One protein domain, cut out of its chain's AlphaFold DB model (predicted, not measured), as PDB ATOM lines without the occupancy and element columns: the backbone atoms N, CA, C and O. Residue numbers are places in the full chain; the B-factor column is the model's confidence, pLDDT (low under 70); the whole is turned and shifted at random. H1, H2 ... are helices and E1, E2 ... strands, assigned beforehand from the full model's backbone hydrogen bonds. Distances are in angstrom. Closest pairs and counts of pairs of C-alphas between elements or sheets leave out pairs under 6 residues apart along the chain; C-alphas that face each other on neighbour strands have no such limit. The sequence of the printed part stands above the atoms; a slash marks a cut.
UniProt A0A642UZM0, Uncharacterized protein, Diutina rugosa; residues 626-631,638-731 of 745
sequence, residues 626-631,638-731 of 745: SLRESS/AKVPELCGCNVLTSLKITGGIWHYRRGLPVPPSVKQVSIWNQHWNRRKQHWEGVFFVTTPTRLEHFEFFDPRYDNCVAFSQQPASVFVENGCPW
ATOM      1  N   SER A 626     178.160 195.562 264.085       90.12
ATOM      2  CA  SER A 626     179.593 195.256 264.211       90.12
ATOM      3  C   SER A 626     180.331 195.662 262.932       90.12
ATOM      4  O   SER A 626     180.770 194.815 262.146       90.12
ATOM      5  N   LEU A 627     180.454 196.972 262.723       86.06
ATOM      6  CA  LEU A 627     181.048 197.564 261.530       86.06
ATOM      7  C   LEU A 627     182.555 197.267 261.468       86.06
ATOM      8  O   LEU A 627     183.359 197.755 262.271       86.06
ATOM      9  N   ARG A 628     182.952 196.449 260.493       76.56
ATOM     10  CA  ARG A 628     184.351 196.043 260.310       76.56
ATOM     11  C   ARG A 628     185.155 197.132 259.616       76.56
ATOM     12  O   ARG A 628     184.649 197.846 258.758       76.56
ATOM     13  N   GLU A 629     186.448 197.198 259.931       66.50
ATOM     14  CA  GLU A 629     187.382 198.011 259.154       66.50
ATOM     15  C   GLU A 629     187.421 197.484 257.713       66.50
ATOM     16  O   GLU A 629     187.864 196.356 257.467       66.50
ATOM     17  N   SER A 630     186.918 198.281 256.762       58.66
ATOM     18  CA  SER A 630     187.032 197.979 255.337       58.66
ATOM     19  C   SER A 630     188.513 197.807 255.021       58.66
ATOM     20  O   SER A 630     189.285 198.764 255.136       58.66
ATOM     21  N   SER A 631     188.927 196.592 254.653       56.75
ATOM     22  CA  SER A 631     190.321 196.341 254.284       56.75
ATOM     23  C   SER A 631     190.725 197.351 253.205       56.75
ATOM     24  O   SER A 631     189.968 197.523 252.248       56.75
ATOM     25  N   ALA A 638     181.369 199.908 252.465       59.25
ATOM     26  CA  ALA A 638     180.358 199.421 253.391       59.25
ATOM     27  C   ALA A 638     179.376 200.579 253.590       59.25
ATOM     28  O   ALA A 638     179.733 201.621 254.158       59.25
ATOM     29  N   LYS A 639     178.185 200.445 252.998       66.12
ATOM     30  CA  LYS A 639     177.135 201.442 253.148       66.12
ATOM     31  C   LYS A 639     176.721 201.411 254.608       66.12
ATOM     32  O   LYS A 639     176.385 200.356 255.139       66.12
ATOM     33  N   VAL A 640     176.766 202.575 255.241       72.88
ATOM     34  CA  VAL A 640     176.090 202.772 256.518       72.88
ATOM     35  C   VAL A 640     174.612 202.473 256.282       72.88
ATOM     36  O   VAL A 640     174.058 203.049 255.342       72.88
ATOM     37  N   PRO A 641     173.975 201.595 257.074       76.25
ATOM     38  CA  PRO A 641     172.539 201.404 256.968       76.25
ATOM     39  C   PRO A 641     171.839 202.714 257.318       76.25
ATOM     40  O   PRO A 641     172.106 203.313 258.364       76.25
ATOM     41  N   GLU A 642     170.936 203.160 256.452       79.56
ATOM     42  CA  GLU A 642     170.055 204.270 256.787       79.56
ATOM     43  C   GLU A 642     169.104 203.806 257.897       79.56
ATOM     44  O   GLU A 642     168.340 202.858 257.723       79.56
ATOM     45  N   LEU A 643     169.153 204.476 259.052       82.69
ATOM     46  CA  LEU A 643     168.255 204.204 260.184       82.69
ATOM     47  C   LEU A 643     166.862 204.849 259.992       82.69
ATOM     48  O   LEU A 643     166.010 204.815 260.880       82.69
ATOM     49  N   CYS A 644     166.618 205.447 258.826       72.62
ATOM     50  CA  CYS A 644     165.363 206.081 258.444       72.62
ATOM     51  C   CYS A 644     164.197 205.074 258.462       72.62
ATOM     52  O   CYS A 644     164.308 203.971 257.933       72.62
ATOM     53  N   GLY A 645     163.064 205.458 259.060       77.94
ATOM     54  CA  GLY A 645     161.858 204.618 259.150       77.94
ATOM     55  C   GLY A 645     161.836 203.598 260.300       77.94
ATOM     56  O   GLY A 645     160.865 202.855 260.429       77.94
ATOM     57  N   CYS A 646     162.857 203.568 261.164       87.12
ATOM     58  CA  CYS A 646     162.944 202.654 262.311       87.12
ATOM     59  C   CYS A 646     162.066 203.093 263.502       87.12
ATOM     60  O   CYS A 646     162.563 203.329 264.603       87.12
ATOM     61  N   ASN A 647     160.753 203.218 263.300       91.31
ATOM     62  CA  ASN A 647     159.831 203.861 264.252       91.31
ATOM     63  C   ASN A 647     159.687 203.152 265.617       91.31
ATOM     64  O   ASN A 647     159.165 203.758 266.546       91.31
ATOM     65  N   VAL A 648     160.150 201.904 265.753       94.06
ATOM     66  CA  VAL A 648     160.111 201.124 267.011       94.06
ATOM     67  C   VAL A 648     161.494 200.825 267.604       94.06
ATOM     68  O   VAL A 648     161.579 200.176 268.642       94.06
ATOM     69  N   LEU A 649     162.577 201.286 266.966       94.81
ATOM     70  CA  LEU A 649     163.949 201.055 267.423       94.81
ATOM     71  C   LEU A 649     164.223 201.855 268.699       94.81
ATOM     72  O   LEU A 649     164.346 203.070 268.632       94.81
ATOM     73  N   THR A 650     164.352 201.188 269.845       93.50
ATOM     74  CA  THR A 650     164.595 201.808 271.156       93.50
ATOM     75  C   THR A 650     166.068 201.794 271.568       93.50
ATOM     76  O   THR A 650     166.492 202.697 272.291       93.50
ATOM     77  N   SER A 651     166.863 200.824 271.098       93.62
ATOM     78  CA  SER A 651     168.285 200.681 271.453       93.62
ATOM     79  C   SER A 651     169.183 200.471 270.228       93.62
ATOM     80  O   SER A 651     168.909 199.629 269.369       93.62
ATOM     81  N   LEU A 652     170.281 201.230 270.157       94.56
ATOM     82  CA  LEU A 652     171.268 201.201 269.076       94.56
ATOM     83  C   LEU A 652     172.686 201.001 269.627       94.56
ATOM     84  O   LEU A 652     173.262 201.897 270.242       94.56
ATOM     85  N   LYS A 653     173.307 199.863 269.321       93.62
ATOM     86  CA  LYS A 653     174.714 199.576 269.609       93.62
ATOM     87  C   LYS A 653     175.547 199.552 268.329       93.62
ATOM     88  O   LYS A 653     175.196 198.876 267.367       93.62
ATOM     89  N   ILE A 654     176.680 200.250 268.322       92.12
ATOM     90  CA  ILE A 654     177.638 200.279 267.207       92.12
ATOM     91  C   ILE A 654     179.012 199.880 267.740       92.12
ATOM     92  O   ILE A 654     179.529 200.495 268.663       92.12
ATOM     93  N   THR A 655     179.623 198.849 267.166       88.50
ATOM     94  CA  THR A 655     180.960 198.360 267.520       88.50
ATOM     95  C   THR A 655     181.879 198.478 266.309       88.50
ATOM     96  O   THR A 655     181.607 197.888 265.265       88.50
ATOM     97  N   GLY A 656     182.974 199.230 266.446       84.94
ATOM     98  CA  GLY A 656     183.854 199.593 265.330       84.94
ATOM     99  C   GLY A 656     183.212 200.569 264.334       84.94
ATOM    100  O   GLY A 656     182.156 201.142 264.584       84.94
ATOM    101  N   GLY A 657     183.879 200.802 263.202       80.06
ATOM    102  CA  GLY A 657     183.319 201.529 262.053       80.06
ATOM    103  C   GLY A 657     182.957 203.003 262.233       80.06
ATOM    104  O   GLY A 657     182.418 203.589 261.301       80.06
ATOM    105  N   ILE A 658     183.234 203.634 263.376       80.44
ATOM    106  CA  ILE A 658     182.698 204.971 263.689       80.44
ATOM    107  C   ILE A 658     183.049 206.051 262.645       80.44
ATOM    108  O   ILE A 658     182.264 206.959 262.391       80.44
ATOM    109  N   TRP A 659     184.180 205.909 261.947       78.38
ATOM    110  CA  TRP A 659     184.603 206.805 260.861       78.38
ATOM    111  C   TRP A 659     183.673 206.792 259.634       78.38
ATOM    112  O   TRP A 659     183.823 207.650 258.761       78.38
ATOM    113  N   HIS A 660     182.756 205.829 259.522       80.62
ATOM    114  CA  HIS A 660     181.695 205.853 258.520       80.62
ATOM    115  C   HIS A 660     180.650 206.949 258.832       80.62
ATOM    116  O   HIS A 660     180.020 207.466 257.914       80.62
ATOM    117  N   TYR A 661     180.560 207.395 260.092       83.88
ATOM    118  CA  TYR A 661     179.708 208.484 260.588       83.88
ATOM    119  C   TYR A 661     180.483 209.802 260.802       83.88
ATOM    120  O   TYR A 661     180.196 210.569 261.717       83.88
ATOM    121  N   ARG A 662     181.480 210.112 259.957       79.25
ATOM    122  CA  ARG A 662     182.303 211.349 260.054       79.25
ATOM    123  C   ARG A 662     181.523 212.668 260.056       79.25
ATOM    124  O   ARG A 662     182.074 213.680 260.467       79.25
ATOM    125  N   ARG A 663     180.291 212.673 259.539       83.75
ATOM    126  CA  ARG A 663     179.387 213.840 259.518       83.75
ATOM    127  C   ARG A 663     178.403 213.850 260.697       83.75
ATOM    128  O   ARG A 663     177.465 214.635 260.695       83.75
ATOM    129  N   GLY A 664     178.618 212.964 261.665       87.75
ATOM    130  CA  GLY A 664     177.716 212.671 262.765       87.75
ATOM    131  C   GLY A 664     176.901 211.394 262.551       87.75
ATOM    132  O   GLY A 664     176.767 210.889 261.432       87.75
ATOM    133  N   LEU A 665     176.371 210.869 263.653       91.56
ATOM    134  CA  LEU A 665     175.436 209.750 263.700       91.56
ATOM    135  C   LEU A 665     174.002 210.301 263.783       91.56
ATOM    136  O   LEU A 665     173.637 210.835 264.832       91.56
ATOM    137  N   PRO A 666     173.185 210.181 262.722       92.38
ATOM    138  CA  PRO A 666     171.759 210.465 262.804       92.38
ATOM    139  C   PRO A 666     171.052 209.327 263.553       92.38
ATOM    140  O   PRO A 666     171.099 208.169 263.137       92.38
ATOM    141  N   VAL A 667     170.400 209.668 264.659       92.75
ATOM    142  CA  VAL A 667     169.679 208.753 265.543       92.75
ATOM    143  C   VAL A 667     168.166 208.979 265.370       92.75
ATOM    144  O   VAL A 667     167.717 210.122 265.474       92.75
ATOM    145  N   PRO A 668     167.362 207.936 265.077       93.44
ATOM    146  CA  PRO A 668     165.909 208.071 264.937       93.44
ATOM    147  C   PRO A 668     165.199 208.541 266.225       93.44
ATOM    148  O   PRO A 668     165.649 208.184 267.312       93.44
ATOM    149  N   PRO A 669     164.046 209.243 266.128       93.25
ATOM    150  CA  PRO A 669     163.295 209.748 267.291       93.25
ATOM    151  C   PRO A 669     162.860 208.687 268.313       93.25
ATOM    152  O   PRO A 669     162.598 209.003 269.472       93.25
ATOM    153  N   SER A 670     162.723 207.444 267.862       94.31
ATOM    154  CA  SER A 670     162.333 206.266 268.638       94.31
ATOM    155  C   SER A 670     163.431 205.762 269.579       94.31
ATOM    156  O   SER A 670     163.125 205.103 270.577       94.31
ATOM    157  N   VAL A 671     164.698 206.068 269.279       94.31
ATOM    158  CA  VAL A 671     165.841 205.539 270.021       94.31
ATOM    159  C   VAL A 671     165.969 206.264 271.352       94.31
ATOM    160  O   VAL A 671     166.123 207.478 271.414       94.31
ATOM    161  N   LYS A 672     165.952 205.482 272.428       90.38
ATOM    162  CA  LYS A 672     166.166 205.926 273.807       90.38
ATOM    163  C   LYS A 672     167.613 205.723 274.248       90.38
ATOM    164  O   LYS A 672     168.101 206.463 275.098       90.38
ATOM    165  N   GLN A 673     168.290 204.718 273.689       91.06
ATOM    166  CA  GLN A 673     169.596 204.255 274.152       91.06
ATOM    167  C   GLN A 673     170.582 204.104 272.994       91.06
ATOM    168  O   GLN A 673     170.271 203.463 271.989       91.06
ATOM    169  N   VAL A 674     171.785 204.662 273.138       93.25
ATOM    170  CA  VAL A 674     172.862 204.550 272.141       93.25
ATOM    171  C   VAL A 674     174.165 204.125 272.819       93.25
ATOM    172  O   VAL A 674     174.574 204.742 273.794       93.25
ATOM    173  N   SER A 675     174.839 203.100 272.294       90.88
ATOM    174  CA  SER A 675     176.094 202.555 272.837       90.88
ATOM    175  C   SER A 675     177.145 202.397 271.731       90.88
ATOM    176  O   SER A 675     176.941 201.616 270.801       90.88
ATOM    177  N   ILE A 676     178.301 203.057 271.826       90.62
ATOM    178  CA  ILE A 676     179.312 203.098 270.752       90.62
ATOM    179  C   ILE A 676     180.679 202.616 271.249       90.62
ATOM    180  O   ILE A 676     181.249 203.177 272.173       90.62
ATOM    181  N   TRP A 677     181.206 201.559 270.626       86.94
ATOM    182  CA  TRP A 677     182.342 200.767 271.110       86.94
ATOM    183  C   TRP A 677     183.457 200.674 270.051       86.94
ATOM    184  O   TRP A 677     183.477 199.757 269.223       86.94
ATOM    185  N   ASN A 678     184.430 201.590 270.051       81.88
ATOM    186  CA  ASN A 678     185.493 201.626 269.035       81.88
ATOM    187  C   ASN A 678     186.719 200.751 269.385       81.88
ATOM    188  O   ASN A 678     187.835 201.230 269.583       81.88
ATOM    189  N   GLN A 679     186.526 199.430 269.444       69.62
ATOM    190  CA  GLN A 679     187.571 198.491 269.891       69.62
ATOM    191  C   GLN A 679     188.624 198.106 268.829       69.62
ATOM    192  O   GLN A 679     189.677 197.564 269.171       69.62
ATOM    193  N   HIS A 680     188.371 198.346 267.538       61.88
ATOM    194  CA  HIS A 680     189.114 197.707 266.439       61.88
ATOM    195  C   HIS A 680     190.140 198.592 265.711       61.88
ATOM    196  O   HIS A 680     190.495 198.303 264.570       61.88
ATOM    197  N   TRP A 681     190.683 199.633 266.351       55.41
ATOM    198  CA  TRP A 681     191.634 200.501 265.654       55.41
ATOM    199  C   TRP A 681     193.044 199.908 265.501       55.41
ATOM    200  O   TRP A 681     193.819 199.776 266.456       55.41
ATOM    201  N   ASN A 682     193.432 199.632 264.256       58.53
ATOM    202  CA  ASN A 682     194.787 199.230 263.908       58.53
ATOM    203  C   ASN A 682     195.740 200.433 264.072       58.53
ATOM    204  O   ASN A 682     195.611 201.439 263.378       58.53
ATOM    205  N   ARG A 683     196.711 200.328 264.992       56.56
ATOM    206  CA  ARG A 683     197.534 201.405 265.611       56.56
ATOM    207  C   ARG A 683     198.216 202.471 264.716       56.56
ATOM    208  O   ARG A 683     198.984 203.258 265.257       56.56
ATOM    209  N   ARG A 684     198.070 202.467 263.385       57.97
ATOM    210  CA  ARG A 684     199.044 203.085 262.468       57.97
ATOM    211  C   ARG A 684     198.583 204.154 261.476       57.97
ATOM    212  O   ARG A 684     199.502 204.758 260.929       57.97
ATOM    213  N   LYS A 685     197.293 204.362 261.142       54.22
ATOM    214  CA  LYS A 685     196.995 205.141 259.908       54.22
ATOM    215  C   LYS A 685     195.926 206.234 259.844       54.22
ATOM    216  O   LYS A 685     196.037 207.009 258.903       54.22
ATOM    217  N   GLN A 686     194.966 206.371 260.757       57.19
ATOM    218  CA  GLN A 686     194.127 207.584 260.796       57.19
ATOM    219  C   GLN A 686     193.860 207.974 262.254       57.19
ATOM    220  O   GLN A 686     193.289 207.203 263.029       57.19
ATOM    221  N   HIS A 687     194.331 209.159 262.627       59.47
ATOM    222  CA  HIS A 687     193.722 209.917 263.708       59.47
ATOM    223  C   HIS A 687     192.487 210.578 263.113       59.47
ATOM    224  O   HIS A 687     192.510 211.010 261.958       59.47
ATOM    225  N   TRP A 688     191.398 210.586 263.863       63.72
ATOM    226  CA  TRP A 688     190.264 211.411 263.515       63.72
ATOM    227  C   TRP A 688     190.304 212.637 264.417       63.72
ATOM    228  O   TRP A 688     190.183 212.537 265.632       63.72
ATOM    229  N   GLU A 689     190.561 213.777 263.795       68.06
ATOM    230  CA  GLU A 689     190.619 215.079 264.441       68.06
ATOM    231  C   GLU A 689     189.258 215.740 264.200       68.06
ATOM    232  O   GLU A 689     188.981 216.238 263.108       68.06
ATOM    233  N   GLY A 690     188.352 215.630 265.173       73.69
ATOM    234  CA  GLY A 690     186.992 216.149 265.050       73.69
ATOM    235  C   GLY A 690     186.060 215.710 266.177       73.69
ATOM    236  O   GLY A 690     186.353 214.779 266.922       73.69
ATOM    237  N   VAL A 691     184.926 216.401 266.279       82.44
ATOM    238  CA  VAL A 691     183.858 216.140 267.254       82.44
ATOM    239  C   VAL A 691     182.926 215.041 266.727       82.44
ATOM    240  O   VAL A 691     182.481 215.114 265.579       82.44
ATOM    241  N   PHE A 692     182.574 214.047 267.549       85.94
ATOM    242  CA  PHE A 692     181.508 213.092 267.224       85.94
ATOM    243  C   PHE A 692     180.148 213.692 267.502       85.94
ATOM    244  O   PHE A 692     179.700 213.739 268.640       85.94
ATOM    245  N   PHE A 693     179.493 214.152 266.443       91.12
ATOM    246  CA  PHE A 693     178.160 214.711 266.558       91.12
ATOM    247  C   PHE A 693     177.097 213.603 266.549       91.12
ATOM    248  O   PHE A 693     177.030 212.802 265.618       91.12
ATOM    249  N   VAL A 694     176.254 213.548 267.573       92.94
ATOM    250  CA  VAL A 694     175.098 212.649 267.663       92.94
ATOM    251  C   VAL A 694     173.845 213.485 267.437       92.94
ATOM    252  O   VAL A 694     173.430 214.260 268.302       92.94
ATOM    253  N   THR A 695     173.249 213.347 266.254       93.12
ATOM    254  CA  THR A 695     172.042 214.087 265.880       93.12
ATOM    255  C   THR A 695     170.817 213.258 266.226       93.12
ATOM    256  O   THR A 695     170.455 212.350 265.483       93.12
ATOM    257  N   THR A 696     170.163 213.587 267.333       91.69
ATOM    258  CA  THR A 696     168.875 213.025 267.749       91.69
ATOM    259  C   THR A 696     167.794 214.119 267.816       91.69
ATOM    260  O   THR A 696     168.070 215.222 268.305       91.69
ATOM    261  N   PRO A 697     166.566 213.869 267.325       91.81
ATOM    262  CA  PRO A 697     165.437 214.791 267.466       91.81
ATOM    263  C   PRO A 697     164.708 214.641 268.813       91.81
ATOM    264  O   PRO A 697     163.854 215.466 269.137       91.81
ATOM    265  N   THR A 698     165.040 213.615 269.600       92.56
ATOM    266  CA  THR A 698     164.502 213.346 270.941       92.56
ATOM    267  C   THR A 698     165.636 213.140 271.944       92.56
ATOM    268  O   THR A 698     166.728 212.680 271.600       92.56
ATOM    269  N   ARG A 699     165.392 213.472 273.213       92.81
ATOM    270  CA  ARG A 699     166.388 213.318 274.272       92.81
ATOM    271  C   ARG A 699     166.629 211.835 274.561       92.81
ATOM    272  O   ARG A 699     165.708 211.143 274.985       92.81
ATOM    273  N   LEU A 700     167.869 211.374 274.392       90.56
ATOM    274  CA  LEU A 700     168.266 210.018 274.784       90.56
ATOM    275  C   LEU A 700     168.141 209.838 276.302       90.56
ATOM    276  O   LEU A 700     168.553 210.703 277.073       90.56
ATOM    277  N   GLU A 701     167.636 208.686 276.731       86.88
ATOM    278  CA  GLU A 701     167.640 208.263 278.134       86.88
ATOM    279  C   GLU A 701     169.061 207.884 278.572       86.88
ATOM    280  O   GLU A 701     169.493 208.250 279.663       86.88
ATOM    281  N   HIS A 702     169.816 207.215 277.695       85.19
ATOM    282  CA  HIS A 702     171.185 206.788 277.974       85.19
ATOM    283  C   HIS A 702     172.083 206.842 276.730       85.19
ATOM    284  O   HIS A 702     171.692 206.434 275.634       85.19
ATOM    285  N   PHE A 703     173.313 207.315 276.919       89.31
ATOM    286  CA  PHE A 703     174.374 207.298 275.921       89.31
ATOM    287  C   PHE A 703     175.668 206.735 276.519       89.31
ATOM    288  O   PHE A 703     176.154 207.245 277.527       89.31
ATOM    289  N   GLU A 704     176.247 205.729 275.868       86.62
ATOM    290  CA  GLU A 704     177.514 205.088 276.229       86.62
ATOM    291  C   GLU A 704     178.525 205.257 275.081       86.62
ATOM    292  O   GLU A 704     178.232 204.930 273.926       86.62
ATOM    293  N   PHE A 705     179.735 205.732 275.377       87.56
ATOM    294  CA  PHE A 705     180.822 205.861 274.405       87.56
ATOM    295  C   PHE A 705     182.149 205.343 274.956       87.56
ATOM    296  O   PHE A 705     182.657 205.808 275.974       87.56
ATOM    297  N   PHE A 706     182.734 204.404 274.222       82.69
ATOM    298  CA  PHE A 706     184.024 203.794 274.498       82.69
ATOM    299  C   PHE A 706     184.952 204.002 273.292       82.69
ATOM    300  O   PHE A 706     184.844 203.297 272.280       82.69
ATOM    301  N   ASP A 707     185.899 204.940 273.397       79.69
ATOM    302  CA  ASP A 707     187.062 205.015 272.503       79.69
ATOM    303  C   ASP A 707     188.340 205.285 273.314       79.69
ATOM    304  O   ASP A 707     188.509 206.375 273.860       79.69
ATOM    305  N   PRO A 708     189.300 204.344 273.357       66.69
ATOM    306  CA  PRO A 708     190.499 204.460 274.186       66.69
ATOM    307  C   PRO A 708     191.532 205.494 273.684       66.69
ATOM    308  O   PRO A 708     192.707 205.398 274.050       66.69
ATOM    309  N   ARG A 709     191.159 206.429 272.797       66.44
ATOM    310  CA  ARG A 709     192.052 207.460 272.228       66.44
ATOM    311  C   ARG A 709     191.475 208.874 272.155       66.44
ATOM    312  O   ARG A 709     192.247 209.778 271.839       66.44
ATOM    313  N   TYR A 710     190.179 209.073 272.379       65.69
ATOM    314  CA  TYR A 710     189.564 210.402 272.316       65.69
ATOM    315  C   TYR A 710     189.098 210.796 273.708       65.69
ATOM    316  O   TYR A 710     188.025 210.395 274.139       65.69
ATOM    317  N   ASP A 711     189.928 211.574 274.404       55.44
ATOM    318  CA  ASP A 711     189.651 211.995 275.780       55.44
ATOM    319  C   ASP A 711     188.546 213.069 275.878       55.44
ATOM    320  O   ASP A 711     188.159 213.422 276.989       55.44
ATOM    321  N   ASN A 712     188.043 213.610 274.756       56.69
ATOM    322  CA  ASN A 712     186.870 214.493 274.718       56.69
ATOM    323  C   ASN A 712     186.283 214.667 273.302       56.69
ATOM    324  O   ASN A 712     186.905 214.291 272.308       56.69
ATOM    325  N   CYS A 713     185.109 215.315 273.250       72.81
ATOM    326  CA  CYS A 713     184.359 215.749 272.058       72.81
ATOM    327  C   CYS A 713     183.433 214.711 271.396       72.81
ATOM    328  O   CYS A 713     183.445 214.542 270.176       72.81
ATOM    329  N   VAL A 714     182.523 214.116 272.175       85.44
ATOM    330  CA  VAL A 714     181.167 213.827 271.666       85.44
ATOM    331  C   VAL A 714     180.313 215.081 271.877       85.44
ATOM    332  O   VAL A 714     180.359 215.671 272.953       85.44
ATOM    333  N   ALA A 715     179.542 215.489 270.871       90.25
ATOM    334  CA  ALA A 715     178.543 216.551 270.972       90.25
ATOM    335  C   ALA A 715     177.172 216.018 270.555       90.25
ATOM    336  O   ALA A 715     177.076 215.101 269.741       90.25
ATOM    337  N   PHE A 716     176.107 216.607 271.088       92.88
ATOM    338  CA  PHE A 716     174.735 216.162 270.857       92.88
ATOM    339  C   PHE A 716     173.886 217.320 270.340       92.88
ATOM    340  O   PHE A 716     174.054 218.451 270.789       92.88
ATOM    341  N   SER A 717     172.915 217.044 269.467       93.50
ATOM    342  CA  SER A 717     171.843 218.014 269.184       93.50
ATOM    343  C   SER A 717     170.889 218.201 270.370       93.50
ATOM    344  O   SER A 717     170.243 219.239 270.470       93.50
ATOM    345  N   GLN A 718     170.785 217.204 271.257       92.75
ATOM    346  CA  GLN A 718     170.053 217.268 272.526       92.75
ATOM    347  C   GLN A 718     170.799 216.453 273.589       92.75
ATOM    348  O   GLN A 718     171.098 215.280 273.366       92.75
ATOM    349  N   GLN A 719     171.082 217.057 274.745       91.44
ATOM    350  CA  GLN A 719     171.882 216.429 275.800       91.44
ATOM    351  C   GLN A 719     171.160 215.212 276.421       91.44
ATOM    352  O   GLN A 719     170.060 215.386 276.961       91.44
ATOM    353  N   PRO A 720     171.752 213.999 276.415       90.25
ATOM    354  CA  PRO A 720     171.147 212.811 277.026       90.25
ATOM    355  C   PRO A 720     170.816 212.990 278.517       90.25
ATOM    356  O   PRO A 720     171.341 213.876 279.196       90.25
ATOM    357  N   ALA A 721     169.927 212.152 279.052       77.25
ATOM    358  CA  ALA A 721     169.639 212.107 280.486       77.25
ATOM    359  C   ALA A 721     170.777 211.445 281.282       77.25
ATOM    360  O   ALA A 721     171.121 211.917 282.363       77.25
ATOM    361  N   SER A 722     171.403 210.411 280.717       77.44
ATOM    362  CA  SER A 722     172.610 209.765 281.232       77.44
ATOM    363  C   SER A 722     173.675 209.704 280.134       77.44
ATOM    364  O   SER A 722     173.385 209.290 279.012       77.44
ATOM    365  N   VAL A 723     174.904 210.113 280.461       81.88
ATOM    366  CA  VAL A 723     176.078 210.041 279.580       81.88
ATOM    367  C   VAL A 723     177.184 209.283 280.306       81.88
ATOM    368  O   VAL A 723     177.597 209.685 281.392       81.88
ATOM    369  N   PHE A 724     177.683 208.217 279.689       79.44
ATOM    370  CA  PHE A 724     178.877 207.493 280.106       79.44
ATOM    371  C   PHE A 724     179.916 207.554 278.983       79.44
ATOM    372  O   PHE A 724     179.658 207.120 277.860       79.44
ATOM    373  N   VAL A 725     181.091 208.109 279.279       79.19
ATOM    374  CA  VAL A 725     182.222 208.210 278.347       79.19
ATOM    375  C   VAL A 725     183.443 207.627 279.045       79.19
ATOM    376  O   VAL A 725     183.925 208.203 280.019       79.19
ATOM    377  N   GLU A 726     183.947 206.486 278.572       70.25
ATOM    378  CA  GLU A 726     185.175 205.909 279.126       70.25
ATOM    379  C   GLU A 726     186.398 206.457 278.389       70.25
ATOM    380  O   GLU A 726     186.755 206.007 277.296       70.25
ATOM    381  N   ASN A 727     187.069 207.413 279.027       65.12
ATOM    382  CA  ASN A 727     188.309 207.975 278.515       65.12
ATOM    383  C   ASN A 727     189.468 206.963 278.587       65.12
ATOM    384  O   ASN A 727     189.612 206.147 279.507       65.12
ATOM    385  N   GLY A 728     190.336 207.014 277.575       50.66
ATOM    386  CA  GLY A 728     191.452 206.081 277.422       50.66
ATOM    387  C   GLY A 728     192.617 206.325 278.385       50.66
ATOM    388  O   GLY A 728     193.491 205.459 278.495       50.66
ATOM    389  N   CYS A 729     192.645 207.487 279.045       41.53
ATOM    390  CA  CYS A 729     193.827 208.051 279.688       41.53
ATOM    391  C   CYS A 729     194.271 207.304 280.971       41.53
ATOM    392  O   CYS A 729     193.558 207.326 281.973       41.53
ATOM    393  N   PRO A 730     195.470 206.679 281.014       42.12
ATOM    394  CA  PRO A 730     195.931 205.919 282.186       42.12
ATOM    395  C   PRO A 730     196.502 206.759 283.345       42.12
ATOM    396  O   PRO A 730     197.131 206.187 284.237       42.12
ATOM    397  N   TRP A 731     196.379 208.091 283.311       37.28
ATOM    398  CA  TRP A 731     197.154 209.002 284.164       37.28
ATOM    399  C   TRP A 731     196.306 210.113 284.797       37.28
ATOM    400  O   TRP A 731     196.314 211.244 284.328       37.28
TER     401      TRP A 731
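What this domain is: This is residues 626 to 631 and 638 to 731 of the 745 residues of an uncharacterized protein of Diutina rugosa (UniProt A0A642UZM0). With little regular structure, the chain winds in stacked turns like a short solenoid: parallel sheet E1 E2 E4 E6 is one wall, small parallel sheet E3 E5 the opposite one, with H1 in the first turn. The named elements, mostly strand, hold 33 of 100 printed residues, in the order E1 H1 E2 E3 E4 E5 E6. The whole is compact, radius of gyration of the C-alphas 13.5 A, spanning 39 by 33 by 19 A.

Where its parts are: E1, residues 651 to 655, begins at C-alpha (168.285, 200.681, 271.453). E2 is 673 to 677, E4 702 to 707, 16.9 A long, and E6 722 to 727, ending at C-alpha (188.309, 207.975, 278.515). E3 is 692 to 695, E5 714 to 716, H1 658 to 661.

How they stand to each other: Within hydrogen-bond range are N 654 and O 675 of E1 and E2, N 676 and O 704 of E2 and E4, N 705 and O 724 of E4 and E6, and N 694 and O 715 of E3 and E5, each 2.8 A. E1, H1, E2 form a strand-helix-strand unit, parallel neighbours with a helix between, its crossover right-handed. H1, too short for an O i to N i+4 pair, is not on the sheet.

The domain as a whole: Residues 632 to 637 are cut out, C-alphas 631 and 638 being 10.5 A apart. Links H1 to E2 and E2 to E3 are long. pLDDT is under 70 in 26 residues, among them 679 to 689.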